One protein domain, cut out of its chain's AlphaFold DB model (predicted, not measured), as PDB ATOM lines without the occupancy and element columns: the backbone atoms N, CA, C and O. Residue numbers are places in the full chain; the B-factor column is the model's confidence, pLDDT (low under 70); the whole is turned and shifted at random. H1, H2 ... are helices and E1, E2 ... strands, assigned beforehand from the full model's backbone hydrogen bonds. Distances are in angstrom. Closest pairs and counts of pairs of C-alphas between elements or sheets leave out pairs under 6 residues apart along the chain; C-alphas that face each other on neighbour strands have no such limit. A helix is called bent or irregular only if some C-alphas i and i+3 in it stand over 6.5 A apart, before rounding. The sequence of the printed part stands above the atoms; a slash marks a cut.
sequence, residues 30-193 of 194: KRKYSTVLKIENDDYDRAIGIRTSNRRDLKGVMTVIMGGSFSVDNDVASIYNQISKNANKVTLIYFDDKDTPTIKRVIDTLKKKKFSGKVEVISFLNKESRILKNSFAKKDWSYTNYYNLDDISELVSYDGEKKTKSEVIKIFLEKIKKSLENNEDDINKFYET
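What this domain is: This is residues 30 to 193 of the 194 residues of an uncharacterized protein of Leptotrichia sp. oral taxon 218 (UniProt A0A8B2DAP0). What shape does the model show? A twisted sheet of five strands has helices H2 and H3 packed over one face, and the long helix H5 runs from the small hairpin E6 and E7, away from that sheet, past the sheet and H1 until residues 188 to 193 stick out. What is it made of? The printed part has 164 residues with five named helices and seven named strands, in the chain order E1 E2 H1 H2 E3 H3 E4 H4 E5 E6 E7 H5, and its class is mixed, helices and strands. The larger sheet has the order E2 E1 E3 E4 E5 and is mixed, while E6 and E7 are antiparallel. How large is it? It is compact, with a radius of gyration of the C-alphas of 16.0 A, yet elongated, with spans of 57 by 34 by 33 A.

How they stand to each other: How do the strands of the larger sheet pair? The edge strand E2, residues 48 to 51, forms an antiparallel hairpin with E1, residues 35 to 40, at 151 degrees, with N 36 and O 50 within hydrogen-bond range at 2.8 A; E1 is also antiparallel to E3, residues 89 to 94, at 164 degrees, with N 37 and O 93 at 2.8 A. E3 is parallel to E4, residues 118 to 123, at 13 degrees, with N 90 and O 118 at 2.9 A, and E4 is parallel to the edge strand E5, residues 141 to 145, at 10 degrees, with N 142 and O 119 at 2.8 A. What is on this sheet? H2, residues 75 to 81, and H3, residues 97 to 112, lie on the same face, making two layers, helices on one face of a sheet: H2 has a height over the sheet of 10.0 A and runs along E1 at 13 degrees on the local plane, and H3 has a height of 8.6 A and runs along E3 at 5 degrees on the local plane. H2 and H3 touch, their closest C-alphas being those of Val 76 and Val 106 at 5.4 A, and run the same way at a tilt of 35.0 degrees, only just steep. H4, residues 130 to 133, only grazes the sheet with residues 132 to 133, and E3, H3, E4 and E4, H4, E5 are strand-helix-strand units, two parallel neighbour strands with a helix between, each with a right-handed crossover. Where does the long helix go? After the antiparallel hairpin of E6, residues 155 to 158, and E7, residues 161 to 164, where N 156 and O 163 are 2.8 A apart, H5, residues 165 to 192, only grazes the larger sheet with residues 169 to 176. With residues 175 to 183 alone it touches H1, residues 56 to 65, opposite ways at a steep tilt of 49 degrees, the closest C-alphas being those of Val 61 and Ser 179 at 6.9 A. How complete are the helix backbones? In H2 every O i to N i+4 pair is within hydrogen-bond range, against 10 of 12 in H3, 23 of 24 in H5 and 2 of 6 in H1, which has 3 of 7 O i to N i+3 pairs within range; H4 is too short for an O i to N i+4 pair.

Where its parts are: Where do the elements begin and end? E1 begins at C-alpha 35, (218.450, 137.177, 196.402), and H5 ends at C-alpha 192, (194.323, 121.489, 194.688). How long are they? From first to last C-alpha H5 measures 41.2 A, H3 23.7 A, H1 16.7 A, E1 16.3 A, E3 16.7 A, E4 16.8 A and E5 14.1 A. H1 is irregular, with C-alphas 57 and 60 7.6 A apart, and H3 only just so, with C-alphas 98 and 101 7.0 A apart.

The domain as a whole: How far does it reach? The two C-alphas farthest apart, those of Lys 139 and Thr 193, are 56.8 A apart. Is it continuous? The printed part has no cut, and no link is long. Where is confidence low? The mean pLDDT of the printed part is 74.9, and 51 residues are under 70: residues 30 to 34, 51 to 77, 137 to 139 and 178 to 193.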
ATOM      1  N   LYS A  30     216.604 130.337 205.367       47.38
ATOM      2  CA  LYS A  30     216.735 131.618 204.648       47.38
ATOM      3  C   LYS A  30     217.598 131.513 203.372       47.38
ATOM      4  O   LYS A  30     217.461 132.356 202.490       47.38
ATOM      5  N   ARG A  31     218.418 130.460 203.204       46.22
ATOM      6  CA  ARG A  31     219.199 130.176 201.972       46.22
ATOM      7  C   ARG A  31     218.389 129.582 200.814       46.22
ATOM      8  O   ARG A  31     218.942 129.457 199.724       46.22
ATOM      9  N   LYS A  32     217.101 129.245 200.982       48.84
ATOM     10  CA  LYS A  32     216.237 128.837 199.848       48.84
ATOM     11  C   LYS A  32     216.057 129.941 198.790       48.84
ATOM     12  O   LYS A  32     215.584 129.658 197.692       48.84
ATOM     13  N   TYR A  33     216.411 131.185 199.111       55.12
ATOM     14  CA  TYR A  33     215.957 132.369 198.391       55.12
ATOM     15  C   TYR A  33     217.132 133.203 197.868       55.12
ATOM     16  O   TYR A  33     217.382 134.300 198.364       55.12
ATOM     17  N   SER A  34     217.848 132.687 196.859       60.97
ATOM     18  CA  SER A  34     218.968 133.379 196.197       60.97
ATOM     19  C   SER A  34     218.529 134.775 195.714       60.97
ATOM     20  O   SER A  34     217.787 134.922 194.732       60.97
ATOM     21  N   THR A  35     218.915 135.790 196.490       70.38
ATOM     22  CA  THR A  35     218.450 137.177 196.402       70.38
ATOM     23  C   THR A  35     219.584 138.093 196.832       70.38
ATOM     24  O   THR A  35     220.144 137.946 197.921       70.38
ATOM     25  N   VAL A  36     219.886 139.076 195.991       76.81
ATOM     26  CA  VAL A  36     220.867 140.125 196.249       76.81
ATOM     27  C   VAL A  36     220.118 141.403 196.600       76.81
ATOM     28  O   VAL A  36     219.415 141.951 195.756       76.81
ATOM     29  N   LEU A  37     220.266 141.905 197.824       83.31
ATOM     30  CA  LEU A  37     219.760 143.232 198.178       83.31
ATOM     31  C   LEU A  37     220.687 144.290 197.575       83.31
ATOM     32  O   LEU A  37     221.896 144.253 197.806       83.31
ATOM     33  N   LYS A  38     220.124 145.241 196.833       88.06
ATOM     34  CA  LYS A  38     220.810 146.408 196.277       88.06
ATOM     35  C   LYS A  38     220.323 147.662 196.993       88.06
ATOM     36  O   LYS A  38     219.137 147.982 196.937       88.06
ATOM     37  N   ILE A  39     221.247 148.384 197.618       88.25
ATOM     38  CA  ILE A  39     221.024 149.681 198.267       88.25
ATOM     39  C   ILE A  39     221.880 150.726 197.543       88.25
ATOM     40  O   ILE A  39     223.026 150.449 197.186       88.25
ATOM     41  N   GLU A  40     221.345 151.922 197.314       90.25
ATOM     42  CA  GLU A  40     222.086 153.043 196.721       90.25
ATOM     43  C   GLU A  40     222.211 154.185 197.716       90.25
ATOM     44  O   GLU A  40     221.254 154.500 198.409       90.25
ATOM     45  N   ASN A  41     223.376 154.836 197.760       92.50
ATOM     46  CA  ASN A  41     223.614 156.046 198.559       92.50
ATOM     47  C   ASN A  41     223.242 155.922 200.055       92.50
ATOM     48  O   ASN A  41     222.927 156.926 200.684       92.50
ATOM     49  N   ASP A  42     223.282 154.702 200.604       90.94
ATOM     50  CA  ASP A  42     222.825 154.366 201.962       90.94
ATOM     51  C   ASP A  42     221.333 154.673 202.242       90.94
ATOM     52  O   ASP A  42     220.922 154.812 203.393       90.94
ATOM     53  N   ASP A  43     220.503 154.712 201.193       88.38
ATOM     54  CA  ASP A  43     219.039 154.791 201.252       88.38
ATOM     55  C   ASP A  43     218.434 153.382 201.419       88.38
ATOM     56  O   ASP A  43     218.038 152.720 200.455       88.38
ATOM     57  N   TYR A  44     218.422 152.890 202.662       87.06
ATOM     58  CA  TYR A  44     217.871 151.570 202.994       87.06
ATOM     59  C   TYR A  44     216.341 151.524 202.856       87.06
ATOM     60  O   TYR A  44     215.792 150.451 202.618       87.06
ATOM     61  N   ASP A  45     215.649 152.664 202.916       80.62
ATOM     62  CA  ASP A  45     214.204 152.743 202.659       80.62
ATOM     63  C   ASP A  45     213.850 152.353 201.214       80.62
ATOM     64  O   ASP A  45     212.753 151.862 200.950       80.62
ATOM     65  N   ARG A  46     214.808 152.484 200.284       81.38
ATOM     66  CA  ARG A  46     214.690 152.088 198.868       81.38
ATOM     67  C   ARG A  46     215.514 150.854 198.492       81.38
ATOM     68  O   ARG A  46     215.889 150.689 197.328       81.38
ATOM     69  N   ALA A  47     215.809 149.976 199.452       79.38
ATOM     70  CA  ALA A  47     216.491 148.712 199.185       79.38
ATOM     71  C   ALA A  47     215.670 147.807 198.240       79.38
ATOM     72  O   ALA A  47     214.488 147.557 198.473       79.38
ATOM     73  N   ILE A  48     216.310 147.262 197.200       74.44
ATOM     74  CA  ILE A  48     215.668 146.376 196.214       74.44
ATOM     75  C   ILE A  48     216.270 144.973 196.302       74.44
ATOM     76  O   ILE A  48     217.470 144.802 196.097       74.44
ATOM     77  N   GLY A  49     215.452 143.954 196.570       72.44
ATOM     78  CA  GLY A  49     215.864 142.550 196.497       72.44
ATOM     79  C   GLY A  49     215.807 142.014 195.067       72.44
ATOM     80  O   GLY A  49     214.738 141.942 194.475       72.44
ATOM     81  N   ILE A  50     216.944 141.611 194.506       71.38
ATOM     82  CA  ILE A  50     217.065 141.151 193.118       71.38
ATOM     83  C   ILE A  50     217.347 139.650 193.114       71.38
ATOM     84  O   ILE A  50     218.381 139.195 193.600       71.38
ATOM     85  N   ARG A  51     216.406 138.870 192.580       68.12
ATOM     86  CA  ARG A  51     216.476 137.405 192.540       68.12
ATOM     87  C   ARG A  51     217.539 136.918 191.550       68.12
ATOM     88  O   ARG A  51     217.658 137.463 190.457       68.12
ATOM     89  N   THR A  52     218.250 135.857 191.916       64.75
ATOM     90  CA  THR A  52     219.368 135.276 191.145       64.75
ATOM     91  C   THR A  52     219.171 133.802 190.771       64.75
ATOM     92  O   THR A  52     220.025 133.221 190.105       64.75
ATOM     93  N   SER A  53     218.054 133.169 191.158       54.94
ATOM     94  CA  SER A  53     217.732 131.802 190.717       54.94
ATOM     95  C   SER A  53     216.232 131.543 190.487       54.94
ATOM     96  O   SER A  53     215.380 131.754 191.345       54.94
ATOM     97  N   ASN A  54     215.912 131.054 189.284       46.41
ATOM     98  CA  ASN A  54     214.628 130.492 188.831       46.41
ATOM     99  C   ASN A  54     213.346 131.362 188.886       46.41
ATOM    100  O   ASN A  54     212.255 130.881 189.183       46.41
ATOM    101  N   ARG A  55     213.473 132.626 188.461       43.47
ATOM    102  CA  ARG A  55     212.476 133.376 187.658       43.47
ATOM    103  C   ARG A  55     211.015 133.470 188.165       43.47
ATOM    104  O   ARG A  55     210.605 134.557 188.551       43.47
ATOM    105  N   ARG A  56     210.233 132.387 188.051       39.16
ATOM    106  CA  ARG A  56     208.789 132.345 187.709       39.16
ATOM    107  C   ARG A  56     207.849 133.155 188.628       39.16
ATOM    108  O   ARG A  56     207.542 134.303 188.323       39.16
ATOM    109  N   ASP A  57     207.382 132.565 189.726       43.19
ATOM    110  CA  ASP A  57     206.062 132.861 190.322       43.19
ATOM    111  C   ASP A  57     206.003 134.111 191.216       43.19
ATOM    112  O   ASP A  57     205.015 134.366 191.886       43.19
ATOM    113  N   LEU A  58     207.064 134.924 191.231       45.34
ATOM    114  CA  LEU A  58     207.276 135.961 192.250       45.34
ATOM    115  C   LEU A  58     207.277 137.400 191.712       45.34
ATOM    116  O   LEU A  58     207.418 138.349 192.485       45.34
ATOM    117  N   LYS A  59     207.071 137.597 190.401       41.03
ATOM    118  CA  LYS A  59     207.088 138.938 189.780       41.03
ATOM    119  C   LYS A  59     205.954 139.848 190.286       41.03
ATOM    120  O   LYS A  59     206.165 141.047 190.457       41.03
ATOM    121  N   GLY A  60     204.773 139.284 190.560       39.31
ATOM    122  CA  GLY A  60     203.659 140.028 191.164       39.31
ATOM    123  C   GLY A  60     203.891 140.386 192.636       39.31
ATOM    124  O   GLY A  60     203.379 141.388 193.116       39.31
ATOM    125  N   VAL A  61     204.715 139.605 193.334       42.22
ATOM    126  CA  VAL A  61     204.773 139.585 194.798       42.22
ATOM    127  C   VAL A  61     205.714 140.657 195.342       42.22
ATOM    128  O   VAL A  61     205.322 141.473 196.173       42.22
ATOM    129  N   MET A  62     206.953 140.719 194.843       45.53
ATOM    130  CA  MET A  62     207.926 141.691 195.360       45.53
ATOM    131  C   MET A  62     207.597 143.134 194.951       45.53
ATOM    132  O   MET A  62     207.908 144.058 195.703       45.53
ATOM    133  N   THR A  63     206.882 143.326 193.831       47.53
ATOM    134  CA  THR A  63     206.339 144.634 193.408       47.53
ATOM    135  C   THR A  63     205.443 145.250 194.493       47.53
ATOM    136  O   THR A  63     205.480 146.458 194.707       47.53
ATOM    137  N   VAL A  64     204.699 144.417 195.232       39.94
ATOM    138  CA  VAL A  64     203.836 144.835 196.351       39.94
ATOM    139  C   VAL A  64     204.631 145.063 197.648       39.94
ATOM    140  O   VAL A  64     204.252 145.902 198.458       39.94
ATOM    141  N   ILE A  65     205.747 144.354 197.851       44.00
ATOM    142  CA  ILE A  65     206.456 144.295 199.148       44.00
ATOM    143  C   ILE A  65     207.601 145.315 199.280       44.00
ATOM    144  O   ILE A  65     207.949 145.695 200.398       44.00
ATOM    145  N   MET A  66     208.191 145.767 198.167       49.16
ATOM    146  CA  MET A  66     209.343 146.692 198.165       49.16
ATOM    147  C   MET A  66     209.103 148.001 197.391       49.16
ATOM    148  O   MET A  66     210.035 148.775 197.201       49.16
ATOM    149  N   GLY A  67     207.873 148.267 196.929       40.91
ATOM    150  CA  GLY A  67     207.485 149.572 196.366       40.91
ATOM    151  C   GLY A  67     208.182 149.989 195.058       40.91
ATOM    152  O   GLY A  67     208.156 151.166 194.707       40.91
ATOM    153  N   GLY A  68     208.808 149.051 194.340       45.78
ATOM    154  CA  GLY A  68     209.568 149.301 193.109       45.78
ATOM    155  C   GLY A  68     209.160 148.390 191.948       45.78
ATOM    156  O   GLY A  68     208.523 147.357 192.143       45.78
ATOM    157  N   SER A  69     209.526 148.763 190.719       40.34
ATOM    158  CA  SER A  69     209.234 147.994 189.504       40.34
ATOM    159  C   SER A  69     210.301 146.925 189.219       40.34
ATOM    160  O   SER A  69     211.486 147.223 189.087       40.34
ATOM    161  N   PHE A  70     209.881 145.663 189.085       48.31
ATOM    162  CA  PHE A  70     210.790 144.515 188.954       48.31
ATOM    163  C   PHE A  70     211.024 144.080 187.499       48.31
ATOM    164  O   PHE A  70     210.093 143.665 186.797       48.31
ATOM    165  N   SER A  71     212.291 144.078 187.061       40.66
ATOM    166  CA  SER A  71     212.727 143.487 185.788       40.66
ATOM    167  C   SER A  71     213.324 142.085 185.974       40.66
ATOM    168  O   SER A  71     214.227 141.855 186.781       40.66
ATOM    169  N   VAL A  72     212.817 141.133 185.184       41.69
ATOM    170  CA  VAL A  72     213.315 139.749 185.121       41.69
ATOM    171  C   VAL A  72     214.149 139.602 183.851       41.69
ATOM    172  O   VAL A  72     213.697 139.043 182.856       41.69
ATOM    173  N   ASP A  73     215.363 140.137 183.907       45.34
ATOM    174  CA  ASP A  73     216.416 139.950 182.908       45.34
ATOM    175  C   ASP A  73     217.588 139.178 183.530       45.34
ATOM    176  O   ASP A  73     217.677 139.080 184.752       45.34
ATOM    177  N   ASN A  74     218.486 138.648 182.687       57.88
ATOM    178  CA  ASN A  74     219.747 137.981 183.066       57.88
ATOM    179  C   ASN A  74     220.350 138.595 184.343       57.88
ATOM    180  O   ASN A  74     220.664 139.782 184.333       57.88
ATOM    181  N   ASP A  75     220.514 137.811 185.412       65.94
ATOM    182  CA  ASP A  75     220.651 138.306 186.794       65.94
ATOM    183  C   ASP A  75     221.742 139.384 186.960       65.94
ATOM    184  O   ASP A  75     221.555 140.388 187.644       65.94
ATOM    185  N   VAL A  76     222.863 139.239 186.242       62.75
ATOM    186  CA  VAL A  76     223.955 140.231 186.195       62.75
ATOM    187  C   VAL A  76     223.500 141.561 185.586       62.75
ATOM    188  O   VAL A  76     223.836 142.631 186.092       62.75
ATOM    189  N   ALA A  77     222.764 141.494 184.476       66.06
ATOM    190  CA  ALA A  77     222.205 142.650 183.792       66.06
ATOM    191  C   ALA A  77     221.034 143.259 184.572       66.06
ATOM    192  O   ALA A  77     220.937 144.478 184.591       66.06
ATOM    193  N   SER A  78     220.199 142.465 185.258       72.69
ATOM    194  CA  SER A  78     219.147 143.008 186.130       72.69
ATOM    195  C   SER A  78     219.756 143.807 187.289       72.69
ATOM    196  O   SER A  78     219.442 144.988 187.432       72.69
ATOM    197  N   ILE A  79     220.728 143.242 188.020       74.50
ATOM    198  CA  ILE A  79     221.428 143.966 189.098       74.50
ATOM    199  C   ILE A  79     222.125 145.224 188.559       74.50
ATOM    200  O   ILE A  79     221.964 146.300 189.130       74.50
ATOM    201  N   TYR A  80     222.871 145.127 187.452       77.50
ATOM    202  CA  TYR A  80     223.587 146.281 186.897       77.50
ATOM    203  C   TYR A  80     222.652 147.368 186.334       77.50
ATOM    204  O   TYR A  80     222.889 148.548 186.570       77.50
ATOM    205  N   ASN A  81     221.596 147.005 185.598       78.62
ATOM    206  CA  ASN A  81     220.680 147.975 184.984       78.62
ATOM    207  C   ASN A  81     219.816 148.700 186.024       78.62
ATOM    208  O   ASN A  81     219.370 149.815 185.763       78.62
ATOM    209  N   GLN A  82     219.591 148.085 187.188       77.12
ATOM    210  CA  GLN A  82     218.911 148.721 188.313       77.12
ATOM    211  C   GLN A  82     219.805 149.692 189.099       77.12
ATOM    212  O   GLN A  82     219.273 150.392 189.957       77.12
ATOM    213  N   ILE A  83     221.120 149.750 188.846       84.00
ATOM    214  CA  ILE A  83     222.016 150.733 189.473       84.00
ATOM    215  C   ILE A  83     221.866 152.087 188.769       84.00
ATOM    216  O   ILE A  83     222.156 152.218 187.575       84.00
ATOM    217  N   SER A  84     221.459 153.117 189.512       81.69
ATOM    218  CA  SER A  84     221.310 154.470 188.969       81.69
ATOM    219  C   SER A  84     222.640 155.023 188.446       81.69
ATOM    220  O   SER A  84     223.684 154.920 189.091       81.69
ATOM    221  N   LYS A  85     222.608 155.693 187.285       82.44
ATOM    222  CA  LYS A  85     223.806 156.284 186.644       82.44
ATOM    223  C   LYS A  85     224.533 157.319 187.517       82.44
ATOM    224  O   LYS A  85     225.710 157.576 187.294       82.44
ATOM    225  N   ASN A  86     223.818 157.920 188.463       85.38
ATOM    226  CA  ASN A  86     224.271 158.929 189.419       85.38
ATOM    227  C   ASN A  86     224.428 158.380 190.853       85.38
ATOM    228  O   ASN A  86     224.530 159.171 191.789       85.38
ATOM    229  N   ALA A  87     224.431 157.056 191.053       88.88
ATOM    230  CA  ALA A  87     224.708 156.470 192.360       88.88
ATOM    231  C   ALA A  87     226.158 156.768 192.790       88.88
ATOM    232  O   ALA A  87     227.117 156.411 192.105       88.88
ATOM    233  N   ASN A  88     226.320 157.402 193.951       92.81
ATOM    234  CA  ASN A  88     227.614 157.702 194.567       92.81
ATOM    235  C   ASN A  88     228.132 156.531 195.416       92.81
ATOM    236  O   ASN A  88     229.342 156.394 195.612       92.81
ATOM    237  N   LYS A  89     227.228 155.667 195.891       94.50
ATOM    238  CA  LYS A  89     227.531 154.383 196.534       94.50
ATOM    239  C   LYS A  89     226.515 153.331 196.090       94.50
ATOM    240  O   LYS A  89     225.331 153.644 195.979       94.50
ATOM    241  N   VAL A  90     226.968 152.095 195.900       93.62
ATOM    242  CA  VAL A  90     226.112 150.903 195.803       93.62
ATOM    243  C   VAL A  90     226.558 149.888 196.849       93.62
ATOM    244  O   VAL A  90     227.737 149.534 196.887       93.62
ATOM    245  N   THR A  91     225.622 149.390 197.649       94.25
ATOM    246  CA  THR A  91     225.829 148.251 198.549       94.25
ATOM    247  C   THR A  91     225.072 147.044 198.005       94.25
ATOM    248  O   THR A  91     223.877 147.141 197.718       94.25
ATOM    249  N   LEU A  92     225.760 145.911 197.846       92.38
ATOM    250  CA  LEU A  92     225.177 144.625 197.452       92.38
ATOM    251  C   LEU A  92     225.301 143.638 198.615       92.38
ATOM    252  O   LEU A  92     226.411 143.365 199.070       92.38
ATOM    253  N   ILE A  93     224.186 143.081 199.080       89.50
ATOM    254  CA  ILE A  93     224.149 142.127 200.197       89.50
ATOM    255  C   ILE A  93     223.606 140.792 199.697       89.50
ATOM    256  O   ILE A  93     222.553 140.773 199.062       89.50
ATOM    257  N   TYR A  94     224.296 139.684 199.971       86.44
ATOM    258  CA  TYR A  94     223.870 138.355 199.520       86.44
ATOM    259  C   TYR A  94     224.154 137.244 200.549       86.44
ATOM    260  O   TYR A  94     225.040 137.364 201.400       86.44
ATOM    261  N   PHE A  95     223.378 136.157 200.471       82.19
ATOM    262  CA  PHE A  95     223.285 135.138 201.532       82.19
ATOM    263  C   PHE A  95     223.548 133.696 201.060       82.19
ATOM    264  O   PHE A  95     223.821 132.829 201.889       82.19
ATOM    265  N   ASP A  96     223.488 133.425 199.750       79.62
ATOM    266  CA  ASP A  96     223.744 132.105 199.150       79.62
ATOM    267  C   ASP A  96     225.117 132.105 198.454       79.62
ATOM    268  O   ASP A  96     225.473 133.045 197.737       79.62
ATOM    269  N   ASP A  97     225.924 131.058 198.638       80.06
ATOM    270  CA  ASP A  97     227.255 130.991 198.024       80.06
ATOM    271  C   ASP A  97     227.173 130.844 196.496       80.06
ATOM    272  O   ASP A  97     228.051 131.344 195.781       80.06
ATOM    273  N   LYS A  98     226.060 130.290 195.996       80.25
ATOM    274  CA  LYS A  98     225.683 130.227 194.575       80.25
ATOM    275  C   LYS A  98     225.613 131.590 193.885       80.25
ATOM    276  O   LYS A  98     225.809 131.643 192.673       80.25
ATOM    277  N   ASP A  99     225.397 132.681 194.622       79.62
ATOM    278  CA  ASP A  99     225.319 134.037 194.057       79.62
ATOM    279  C   ASP A  99     226.698 134.650 193.793       79.62
ATOM    280  O   ASP A  99     226.837 135.580 192.993       79.62
ATOM    281  N   THR A 100     227.751 134.092 194.397       84.00
ATOM    282  CA  THR A 100     229.140 134.562 194.273       84.00
ATOM    283  C   THR A 100     229.591 134.803 192.817       84.00
ATOM    284  O   THR A 100     230.196 135.850 192.558       84.00
ATOM    285  N   PRO A 101     229.320 133.918 191.828       81.50
ATOM    286  CA  PRO A 101     229.690 134.153 190.432       81.50
ATOM    287  C   PRO A 101     228.908 135.310 189.794       81.50
ATOM    288  O   PRO A 101     229.470 136.055 188.988       81.50
ATOM    289  N   THR A 102     227.636 135.488 190.161       83.25
ATOM    290  CA  THR A 102     226.780 136.584 189.684       83.25
ATOM    291  C   THR A 102     227.262 137.917 190.248       83.25
ATOM    292  O   THR A 102     227.543 138.829 189.469       83.25
ATOM    293  N   ILE A 103     227.502 138.001 191.562       88.44
ATOM    294  CA  ILE A 103     228.111 139.172 192.211       88.44
ATOM    295  C   ILE A 103     229.448 139.524 191.549       88.44
ATOM    296  O   ILE A 103     229.654 140.670 191.150       88.44
ATOM    297  N   LYS A 104     230.338 138.544 191.327       86.12
ATOM    298  CA  LYS A 104     231.625 138.787 190.654       86.12
ATOM    299  C   LYS A 104     231.439 139.416 189.264       86.12
ATOM    300  O   LYS A 104     232.134 140.374 188.930       86.12
ATOM    301  N   ARG A 105     230.487 138.920 188.465       84.00
ATOM    302  CA  ARG A 105     230.179 139.459 187.127       84.00
ATOM    303  C   ARG A 105     229.589 140.874 187.181       84.00
ATOM    304  O   ARG A 105     229.916 141.681 186.311       84.00
ATOM    305  N   VAL A 106     228.779 141.206 188.190       88.19
ATOM    306  CA  VAL A 106     228.290 142.581 188.423       88.19
ATOM    307  C   VAL A 106     229.465 143.514 188.728       88.19
ATOM    308  O   VAL A 106     229.614 144.548 188.080       88.19
ATOM    309  N   ILE A 107     230.363 143.111 189.630       89.00
ATOM    310  CA  ILE A 107     231.574 143.865 189.989       89.00
ATOM    311  C   ILE A 107     232.493 144.075 188.778       89.00
ATOM    312  O   ILE A 107     232.966 145.190 188.541       89.00
ATOM    313  N   ASP A 108     232.715 143.046 187.960       86.50
ATOM    314  CA  ASP A 108     233.502 143.168 186.730       86.50
ATOM    315  C   ASP A 108     232.812 144.067 185.683       86.50
ATOM    316  O   ASP A 108     233.484 144.822 184.974       86.50
ATOM    317  N   THR A 109     231.476 144.070 185.631       87.31
ATOM    318  CA  THR A 109     230.691 144.970 184.767       87.31
ATOM    319  C   THR A 109     230.819 146.427 185.216       87.31
ATOM    320  O   THR A 109     231.134 147.283 184.389       87.31
ATOM    321  N   LEU A 110     230.687 146.713 186.516       89.44
ATOM    322  CA  LEU A 110     230.899 148.048 187.093       89.44
ATOM    323  C   LEU A 110     232.324 148.562 186.825       89.44
ATOM    324  O   LEU A 110     232.506 149.723 186.451       89.44
ATOM    325  N   LYS A 111     233.348 147.697 186.927       87.81
ATOM    326  CA  LYS A 111     234.731 148.037 186.538       87.81
ATOM    327  C   LYS A 111     234.829 148.380 185.050       87.81
ATOM    328  O   LYS A 111     235.352 149.442 184.720       87.81
ATOM    329  N   LYS A 112     234.313 147.513 184.167       87.69
ATOM    330  CA  LYS A 112     234.336 147.684 182.700       87.69
ATOM    331  C   LYS A 112     233.621 148.963 182.257       87.69
ATOM    332  O   LYS A 112     234.062 149.621 181.321       87.69
ATOM    333  N   LYS A 113     232.537 149.325 182.945       87.81
ATOM    334  CA  LYS A 113     231.735 150.534 182.706       87.81
ATOM    335  C   LYS A 113     232.281 151.785 183.405       87.81
ATOM    336  O   LYS A 113     231.683 152.844 183.265       87.81
ATOM    337  N   LYS A 114     233.424 151.682 184.097       88.31
ATOM    338  CA  LYS A 114     234.083 152.773 184.834       88.31
ATOM    339  C   LYS A 114     233.158 153.469 185.846       88.31
ATOM    340  O   LYS A 114     233.222 154.685 185.989       88.31
ATOM    341  N   PHE A 115     232.333 152.699 186.564       88.94
ATOM    342  CA  PHE A 115     231.533 153.235 187.668       88.94
ATOM    343  C   PHE A 115     232.439 153.981 188.664       88.94
ATOM    344  O   PHE A 115     233.471 153.444 189.084       88.94
ATOM    345  N   SER A 116     232.073 155.228 188.966       88.44
ATOM    346  CA  SER A 116     232.865 156.186 189.748       88.44
ATOM    347  C   SER A 116     232.502 156.220 191.231       88.44
ATOM    348  O   SER A 116     233.279 156.746 192.023       88.44
ATOM    349  N   GLY A 117     231.340 155.680 191.604       90.94
ATOM    350  CA  GLY A 117     230.912 155.584 192.993       90.94
ATOM    351  C   GLY A 117     231.665 154.513 193.787       90.94
ATOM    352  O   GLY A 117     232.415 153.689 193.247       90.94
ATOM    353  N   LYS A 118     231.420 154.515 195.097       94.00
ATOM    354  CA  LYS A 118     231.860 153.473 196.030       94.00
ATOM    355  C   LYS A 118     231.055 152.193 195.813       94.00
ATOM    356  O   LYS A 118     229.876 152.257 195.464       94.00
ATOM    357  N   VAL A 119     231.668 151.040 196.056       93.75
ATOM    358  CA  VAL A 119     230.975 149.744 195.995       93.75
ATOM    359  C   VAL A 119     231.274 148.953 197.258       93.75
ATOM    360  O   VAL A 119     232.430 148.656 197.530       93.75
ATOM    361  N   GLU A 120     230.239 148.607 198.008       95.25
ATOM    362  CA  GLU A 120     230.305 147.775 199.210       95.25
ATOM    363  C   GLU A 120     229.633 146.434 198.897       95.25
ATOM    364  O   GLU A 120     228.519 146.403 198.375       95.25
ATOM    365  N   VAL A 121     230.291 145.313 199.188       94.56
ATOM    366  CA  VAL A 121     229.669 143.986 199.098       94.56
ATOM    367  C   VAL A 121     229.718 143.301 200.452       94.56
ATOM    368  O   VAL A 121     230.790 143.100 201.015       94.56
ATOM    369  N   ILE A 122     228.549 142.921 200.953       92.88
ATOM    370  CA  ILE A 122     228.373 142.250 202.237       92.88
ATOM    371  C   ILE A 122     227.889 140.825 201.968       92.88
ATOM    372  O   ILE A 122     226.970 140.612 201.175       92.88
ATOM    373  N   SER A 123     228.498 139.843 202.627       90.81
ATOM    374  CA  SER A 123     228.086 138.444 202.523       90.81
ATOM    375  C   SER A 123     227.994 137.761 203.880       90.81
ATOM    376  O   SER A 123     228.722 138.109 204.806       90.81
ATOM    377  N   PHE A 124     227.124 136.755 203.971       86.94
ATOM    378  CA  PHE A 124     226.913 135.955 205.185       86.94
ATOM    379  C   PHE A 124     227.209 134.472 204.934       86.94
ATOM    380  O   PHE A 124     226.387 133.591 205.191       86.94
ATOM    381  N   LEU A 125     228.371 134.192 204.340       83.75
ATOM    382  CA  LEU A 125     228.762 132.837 203.963       83.75
ATOM    383  C   LEU A 125     229.528 132.151 205.096       83.75
ATOM    384  O   LEU A 125     230.442 132.729 205.684       83.75
ATOM    385  N   ASN A 126     229.267 130.852 205.280       81.88
ATOM    386  CA  ASN A 126     230.050 129.961 206.153       81.88
ATOM    387  C   ASN A 126     231.558 129.963 205.830       81.88
ATOM    388  O   ASN A 126     232.376 129.535 206.640       81.88
ATOM    389  N   LYS A 127     231.926 130.367 204.609       83.62
ATOM    390  CA  LYS A 127     233.297 130.420 204.115       83.62
ATOM    391  C   LYS A 127     233.449 131.625 203.198       83.62
ATOM    392  O   LYS A 127     232.771 131.717 202.179       83.62
ATOM    393  N   GLU A 128     234.371 132.515 203.544       85.31
ATOM    394  CA  GLU A 128     234.664 133.711 202.754       85.31
ATOM    395  C   GLU A 128     235.014 133.368 201.290       85.31
ATOM    396  O   GLU A 128     235.889 132.541 201.003       85.31
ATOM    397  N   SER A 129     234.376 134.064 200.345       86.69
ATOM    398  CA  SER A 129     234.715 133.972 198.927       86.69
ATOM    399  C   SER A 129     236.087 134.585 198.626       86.69
ATOM    400  O   SER A 129     236.236 135.798 198.474       86.69
ATOM    401  N   ARG A 130     237.094 133.723 198.428       86.38
ATOM    402  CA  ARG A 130     238.421 134.115 197.905       86.38
ATOM    403  C   ARG A 130     238.331 134.826 196.548       86.38
ATOM    404  O   ARG A 130     239.134 135.708 196.259       86.38
ATOM    405  N   ILE A 131     237.350 134.448 195.722       84.19
ATOM    406  CA  ILE A 131     237.119 135.034 194.393       84.19
ATOM    407  C   ILE A 131     236.707 136.501 194.524       84.19
ATOM    408  O   ILE A 131     237.227 137.348 193.792       84.19
ATOM    409  N   LEU A 132     235.794 136.809 195.451       86.06
ATOM    410  CA  LEU A 132     235.407 138.190 195.713       86.06
ATOM    411  C   LEU A 132     236.520 138.934 196.434       86.06
ATOM    412  O   LEU A 132     236.918 139.961 195.911       86.06
ATOM    413  N   LYS A 133     237.120 138.394 197.501       85.00
ATOM    414  CA  LYS A 133     238.245 139.031 198.217       85.00
ATOM    415  C   LYS A 133     239.329 139.569 197.268       85.00
ATOM    416  O   LYS A 133     239.701 140.733 197.350       85.00
ATOM    417  N   ASN A 134     239.743 138.765 196.286       80.56
ATOM    418  CA  ASN A 134     240.760 139.146 195.294       80.56
ATOM    419  C   ASN A 134     240.242 140.090 194.183       80.56
ATOM    420  O   ASN A 134     241.025 140.620 193.398       80.56
ATOM    421  N   SER A 135     238.926 140.292 194.073       76.44
ATOM    422  CA  SER A 135     238.292 141.159 193.074       76.44
ATOM    423  C   SER A 135     238.202 142.634 193.495       76.44
ATOM    424  O   SER A 135     237.952 143.470 192.620       76.44
ATOM    425  N   PHE A 136     238.414 142.973 194.773       76.44
ATOM    426  CA  PHE A 136     238.346 144.344 195.304       76.44
ATOM    427  C   PHE A 136     239.751 144.937 195.468       76.44
ATOM    428  O   PHE A 136     240.341 144.911 196.539       76.44
ATOM    429  N   ALA A 137     240.284 145.464 194.362       59.25
ATOM    430  CA  ALA A 137     241.607 146.099 194.291       59.25
ATOM    431  C   ALA A 137     241.552 147.611 193.977       59.25
ATOM    432  O   ALA A 137     242.579 148.238 193.728       59.25
ATOM    433  N   LYS A 138     240.350 148.205 193.931       65.62
ATOM    434  CA  LYS A 138     240.161 149.651 193.748       65.62
ATOM    435  C   LYS A 138     240.031 150.341 195.103       65.62
ATOM    436  O   LYS A 138     239.401 149.805 196.008       65.62
ATOM    437  N   LYS A 139     240.549 151.568 195.190       66.75
ATOM    438  CA  LYS A 139     240.253 152.488 196.293       66.75
ATOM    439  C   LYS A 139     238.731 152.675 196.423       66.75
ATOM    440  O   LYS A 139     238.034 152.720 195.411       66.75
ATOM    441  N   ASP A 140     238.246 152.756 197.660       84.19
ATOM    442  CA  ASP A 140     236.836 152.977 198.021       84.19
ATOM    443  C   ASP A 140     235.837 151.885 197.565       84.19
ATOM    444  O   ASP A 140     234.626 152.118 197.540       84.19
ATOM    445  N   TRP A 141     236.323 150.688 197.208       92.31
ATOM    446  CA  TRP A 141     235.498 149.501 196.954       92.31
ATOM    447  C   TRP A 141     235.852 148.402 197.973       92.31
ATOM    448  O   TRP A 141     237.023 148.054 198.109       92.31
ATOM    449  N   SER A 142     234.862 147.828 198.662       92.88
ATOM    450  CA  SER A 142     235.041 146.852 199.746       92.88
ATOM    451  C   SER A 142     234.227 145.569 199.550       92.88
ATOM    452  O   SER A 142     233.159 145.564 198.938       92.88
ATOM    453  N   TYR A 143     234.733 144.478 200.124       94.12
ATOM    454  CA  TYR A 143     234.001 143.230 200.325       94.12
ATOM    455  C   TYR A 143     234.252 142.733 201.750       94.12
ATOM    456  O   TYR A 143     235.407 142.641 202.168       94.12
ATOM    457  N   THR A 144     233.179 142.398 202.462       92.94
ATOM    458  CA  THR A 144     233.217 141.935 203.851       92.94
ATOM    459  C   THR A 144     232.293 140.734 204.020       92.94
ATOM    460  O   THR A 144     231.104 140.813 203.714       92.94
ATOM    461  N   ASN A 145     232.832 139.627 204.537       91.81
ATOM    462  CA  ASN A 145     232.037 138.471 204.940       91.81
ATOM    463  C   ASN A 145     231.863 138.460 206.457       91.81
ATOM    464  O   ASN A 145     232.856 138.373 207.179       91.81
ATOM    465  N   TYR A 146     230.619 138.476 206.915       89.25
ATOM    466  CA  TYR A 146     230.254 138.279 208.313       89.25
ATOM    467  C   TYR A 146     229.795 136.837 208.533       89.25
ATOM    468  O   TYR A 146     229.292 136.190 207.613       89.25
ATOM    469  N   TYR A 147     229.978 136.324 209.748       85.38
ATOM    470  CA  TYR A 147     229.501 134.987 210.113       85.38
ATOM    471  C   TYR A 147     228.174 135.049 210.875       85.38
ATOM    472  O   TYR A 147     227.374 134.123 210.758       85.38
ATOM    473  N   ASN A 148     227.896 136.156 211.570       83.69
ATOM    474  CA  ASN A 148     226.592 136.467 212.138       83.69
ATOM    475  C   ASN A 148     226.080 137.827 211.613       83.69
ATOM    476  O   ASN A 148     226.850 138.739 211.323       83.69
ATOM    477  N   LEU A 149     224.758 137.976 211.506       83.94
ATOM    478  CA  LEU A 149     224.106 139.260 211.237       83.94
ATOM    479  C   LEU A 149     224.379 140.278 212.348       83.94
ATOM    480  O   LEU A 149     224.573 141.451 212.046       83.94
ATOM    481  N   ASP A 150     224.427 139.832 213.606       86.88
ATOM    482  CA  ASP A 150     224.628 140.705 214.774       86.88
ATOM    483  C   ASP A 150     226.009 141.386 214.808       86.88
ATOM    484  O   ASP A 150     226.186 142.380 215.508       86.88
ATOM    485  N   ASP A 151     226.971 140.902 214.014       87.50
ATOM    486  CA  ASP A 151     228.326 141.459 213.917       87.50
ATOM    487  C   ASP A 151     228.355 142.852 213.239       87.50
ATOM    488  O   ASP A 151     229.393 143.520 213.222       87.50
ATOM    489  N   ILE A 152     227.234 143.305 212.656       89.31
ATOM    490  CA  ILE A 152     227.123 144.590 211.952       89.31
ATOM    491  C   ILE A 152     226.436 145.648 212.831       89.31
ATOM    492  O   ILE A 152     225.209 145.782 212.846       89.31
ATOM    493  N   SER A 153     227.255 146.445 213.520       90.00
ATOM    494  CA  SER A 153     226.832 147.503 214.453       90.00
ATOM    495  C   SER A 153     226.675 148.904 213.838       90.00
ATOM    496  O   SER A 153     226.239 149.828 214.521       90.00
ATOM    497  N   GLU A 154     227.023 149.090 212.562       93.19
ATOM    498  CA  GLU A 154     226.912 150.380 211.864       93.19
ATOM    499  C   GLU A 154     225.455 150.870 211.811       93.19
ATOM    500  O   GLU A 154     224.559 150.101 211.465       93.19
ATOM    501  N   LEU A 155     225.210 152.144 212.131       94.06
ATOM    502  CA  LEU A 155     223.867 152.734 212.127       94.06
ATOM    503  C   LEU A 155     223.491 153.292 210.750       94.06
ATOM    504  O   LEU A 155     224.236 154.073 210.157       94.06
ATOM    505  N   VAL A 156     222.287 152.964 210.289       93.25
ATOM    506  CA  VAL A 156     221.685 153.437 209.034       93.25
ATOM    507  C   VAL A 156     220.359 154.153 209.319       93.25
ATOM    508  O   VAL A 156     219.813 154.050 210.420       93.25
ATOM    509  N   SER A 157     219.854 154.928 208.354       92.75
ATOM    510  CA  SER A 157     218.473 155.431 208.412       92.75
ATOM    511  C   SER A 157     217.522 154.392 207.833       92.75
ATOM    512  O   SER A 157     217.812 153.848 206.771       92.75
ATOM    513  N   TYR A 158     216.416 154.135 208.528       90.56
ATOM    514  CA  TYR A 158     215.316 153.312 208.035       90.56
ATOM    515  C   TYR A 158     214.012 153.709 208.734       90.56
ATOM    516  O   TYR A 158     213.977 153.790 209.964       90.56
ATOM    517  N   ASP A 159     212.960 153.946 207.954       89.25
ATOM    518  CA  ASP A 159     211.622 154.369 208.384       89.25
ATOM    519  C   ASP A 159     211.646 155.628 209.275       89.25
ATOM    520  O   ASP A 159     211.038 155.702 210.338       89.25
ATOM    521  N   GLY A 160     212.466 156.613 208.883       89.69
ATOM    522  CA  GLY A 160     212.685 157.856 209.638       89.69
ATOM    523  C   GLY A 160     213.556 157.725 210.898       89.69
ATOM    524  O   GLY A 160     214.001 158.739 211.436       89.69
ATOM    525  N   GLU A 161     213.873 156.508 211.342       93.00
ATOM    526  CA  GLU A 161     214.646 156.236 212.556       93.00
ATOM    527  C   GLU A 161     216.107 155.851 212.264       93.00
ATOM    528  O   GLU A 161     216.490 155.532 211.134       93.00
ATOM    529  N   LYS A 162     216.952 155.867 213.305       95.50
ATOM    530  CA  LYS A 162     218.283 155.245 213.270       95.50
ATOM    531  C   LYS A 162     218.202 153.828 213.818       95.50
ATOM    532  O   LYS A 162     217.816 153.633 214.966       95.50
ATOM    533  N   LYS A 163     218.600 152.858 212.998       94.38
ATOM    534  CA  LYS A 163     218.650 151.427 213.330       94.38
ATOM    535  C   LYS A 163     220.017 150.873 212.951       94.38
ATOM    536  O   LYS A 163     220.701 151.440 212.096       94.38
ATOM    537  N   THR A 164     220.438 149.773 213.557       93.56
ATOM    538  CA  THR A 164     221.638 149.066 213.097       93.56
ATOM    539  C   THR A 164     221.398 148.456 211.713       93.56
ATOM    540  O   THR A 164     220.297 148.016 211.374       93.56
ATOM    541  N   LYS A 165     222.448 148.401 210.890       91.56
ATOM    542  CA  LYS A 165     222.420 147.768 209.564       91.56
ATOM    543  C   LYS A 165     221.993 146.294 209.682       91.56
ATOM    544  O   LYS A 165     221.280 145.802 208.814       91.56
ATOM    545  N   SER A 166     222.339 145.615 210.782       90.38
ATOM    546  CA  SER A 166     221.891 144.250 211.087       90.38
ATOM    547  C   SER A 166     220.378 144.128 211.324       90.38
ATOM    548  O   SER A 166     219.755 143.247 210.730       90.38
ATOM    549  N   GLU A 167     219.756 145.010 212.115       90.06
ATOM    550  CA  GLU A 167     218.292 145.059 212.297       90.06
ATOM    551  C   GLU A 167     217.562 145.275 210.968       90.06
ATOM    552  O   GLU A 167     216.617 144.553 210.649       90.06
ATOM    553  N   VAL A 168     218.030 146.221 210.152       88.75
ATOM    554  CA  VAL A 168     217.404 146.536 208.859       88.75
ATOM    555  C   VAL A 168     217.528 145.367 207.875       88.75
ATOM    556  O   VAL A 168     216.555 145.011 207.210       88.75
ATOM    557  N   ILE A 169     218.677 144.680 207.840       85.50
ATOM    558  CA  ILE A 169     218.838 143.455 207.043       85.50
ATOM    559  C   ILE A 169     217.896 142.340 207.531       85.50
ATOM    560  O   ILE A 169     217.291 141.660 206.699       85.50
ATOM    561  N   LYS A 170     217.717 142.158 208.848       86.06
ATOM    562  CA  LYS A 170     216.751 141.185 209.396       86.06
ATOM    563  C   LYS A 170     215.320 141.498 208.949       86.06
ATOM    564  O   LYS A 170     214.636 140.586 208.494       86.06
ATOM    565  N   ILE A 171     214.905 142.768 208.982       84.25
ATOM    566  CA  ILE A 171     213.590 143.210 208.484       84.25
ATOM    567  C   ILE A 171     213.401 142.820 207.009       84.25
ATOM    568  O   ILE A 171     212.342 142.312 206.640       84.25
ATOM    569  N   PHE A 172     214.417 142.994 206.154       81.00
ATOM    570  CA  PHE A 172     214.330 142.549 204.757       81.00
ATOM    571  C   PHE A 172     214.246 141.028 204.622       81.00
ATOM    572  O   PHE A 172     213.433 140.542 203.838       81.00
ATOM    573  N   LEU A 173     215.033 140.271 205.389       76.81
ATOM    574  CA  LEU A 173     214.986 138.805 205.376       76.81
ATOM    575  C   LEU A 173     213.630 138.261 205.845       76.81
ATOM    576  O   LEU A 173     213.136 137.297 205.268       76.81
ATOM    577  N   GLU A 174     212.996 138.886 206.839       76.88
ATOM    578  CA  GLU A 174     211.635 138.537 207.262       76.88
ATOM    579  C   GLU A 174     210.581 138.889 206.211       76.88
ATOM    580  O   GLU A 174     209.695 138.076 205.947       76.88
ATOM    581  N   LYS A 175     210.678 140.071 205.582       74.69
ATOM    582  CA  LYS A 175     209.800 140.464 204.466       74.69
ATOM    583  C   LYS A 175     209.925 139.485 203.295       74.69
ATOM    584  O   LYS A 175     208.910 139.092 202.730       74.69
ATOM    585  N   ILE A 176     211.144 139.045 202.976       70.81
ATOM    586  CA  ILE A 176     211.423 138.016 201.964       70.81
ATOM    587  C   ILE A 176     210.842 136.660 202.394       70.81
ATOM    588  O   ILE A 176     210.107 136.063 201.617       70.81
ATOM    589  N   LYS A 177     211.077 136.185 203.627       70.56
ATOM    590  CA  LYS A 177     210.523 134.902 204.104       70.56
ATOM    591  C   LYS A 177     208.987 134.879 204.030       70.56
ATOM    592  O   LYS A 177     208.440 134.027 203.335       70.56
ATOM    593  N   LYS A 178     208.311 135.882 204.606       66.94
ATOM    594  CA  LYS A 178     206.840 136.031 204.552       66.94
ATOM    595  C   LYS A 178     206.312 136.143 203.118       66.94
ATOM    596  O   LYS A 178     205.273 135.577 202.792       66.94
ATOM    597  N   SER A 179     207.042 136.844 202.245       63.72
ATOM    598  CA  SER A 179     206.728 136.919 200.813       63.72
ATOM    599  C   SER A 179     206.682 135.545 200.154       63.72
ATOM    600  O   SER A 179     205.967 135.388 199.174       63.72
ATOM    601  N   LEU A 180     207.495 134.593 200.597       62.16
ATOM    602  CA  LEU A 180     207.666 133.307 199.929       62.16
ATOM    603  C   LEU A 180     206.717 132.253 200.497       62.16
ATOM    604  O   LEU A 180     206.087 131.553 199.712       62.16
ATOM    605  N   GLU A 181     206.529 132.234 201.818       63.97
ATOM    606  CA  GLU A 181     205.534 131.399 202.508       63.97
ATOM    607  C   GLU A 181     204.127 131.613 201.926       63.97
ATOM    608  O   GLU A 181     203.514 130.665 201.441       63.97
ATOM    609  N   ASN A 182     203.675 132.871 201.821       60.03
ATOM    610  CA  ASN A 182     202.355 133.200 201.269       60.03
ATOM    611  C   ASN A 182     202.141 132.706 199.819       60.03
ATOM    612  O   ASN A 182     201.005 132.482 199.416       60.03
ATOM    613  N   ASN A 183     203.206 132.551 199.020       55.16
ATOM    614  CA  ASN A 183     203.083 132.064 197.641       55.16
ATOM    615  C   ASN A 183     203.151 130.547 197.527       55.16
ATOM    616  O   ASN A 183     202.570 130.008 196.591       55.16
ATOM    617  N   GLU A 184     203.843 129.853 198.435       54.62
ATOM    618  CA  GLU A 184     203.759 128.391 198.481       54.62
ATOM    619  C   GLU A 184     202.298 127.976 198.762       54.62
ATOM    620  O   GLU A 184     201.777 127.115 198.058       54.62
ATOM    621  N   ASP A 185     201.585 128.681 199.650       52.69
ATOM    622  CA  ASP A 185     200.152 128.463 199.917       52.69
ATOM    623  C   ASP A 185     199.241 128.729 198.699       52.69
ATOM    624  O   ASP A 185     198.363 127.917 198.390       52.69
ATOM    625  N   ASP A 186     199.439 129.841 197.981       45.88
ATOM    626  CA  ASP A 186     198.632 130.177 196.796       45.88
ATOM    627  C   ASP A 186     198.919 129.242 195.602       45.88
ATOM    628  O   ASP A 186     198.002 128.866 194.866       45.88
ATOM    629  N   ILE A 187     200.173 128.806 195.429       43.31
ATOM    630  CA  ILE A 187     200.560 127.815 194.413       43.31
ATOM    631  C   ILE A 187     199.973 126.439 194.752       43.31
ATOM    632  O   ILE A 187     199.439 125.776 193.863       43.31
ATOM    633  N   ASN A 188     200.021 126.014 196.017       48.19
ATOM    634  CA  ASN A 188     199.447 124.738 196.444       48.19
ATOM    635  C   ASN A 188     197.926 124.713 196.222       48.19
ATOM    636  O   ASN A 188     197.426 123.777 195.600       48.19
ATOM    637  N   LYS A 189     197.196 125.782 196.580       46.03
ATOM    638  CA  LYS A 189     195.758 125.912 196.269       46.03
ATOM    639  C   LYS A 189     195.446 125.804 194.780       46.03
ATOM    640  O   LYS A 189     194.436 125.203 194.416       46.03
ATOM    641  N   PHE A 190     196.285 126.371 193.911       33.59
ATOM    642  CA  PHE A 190     196.105 126.272 192.459       33.59
ATOM    643  C   PHE A 190     196.210 124.820 191.956       33.59
ATOM    644  O   PHE A 190     195.483 124.450 191.037       33.59
ATOM    645  N   TYR A 191     197.054 123.991 192.579       37.00
ATOM    646  CA  TYR A 191     197.169 122.554 192.284       37.00
ATOM    647  C   TYR A 191     196.142 121.670 193.016       37.00
ATOM    648  O   TYR A 191     195.959 120.522 192.631       37.00
ATOM    649  N   GLU A 192     195.456 122.176 194.043       45.69
ATOM    650  CA  GLU A 192     194.323 121.489 194.688       45.69
ATOM    651  C   GLU A 192     192.972 121.775 194.005       45.69
ATOM    652  O   GLU A 192     191.984 121.094 194.278       45.69
ATOM    653  N   THR A 193     192.908 122.783 193.125       44.91
ATOM    654  CA  THR A 193     191.676 123.223 192.442       44.91
ATOM    655  C   THR A 193     191.668 123.014 190.921       44.91
ATOM    656  O   THR A 193     190.683 123.386 190.279       44.91
TER     657      THR A 193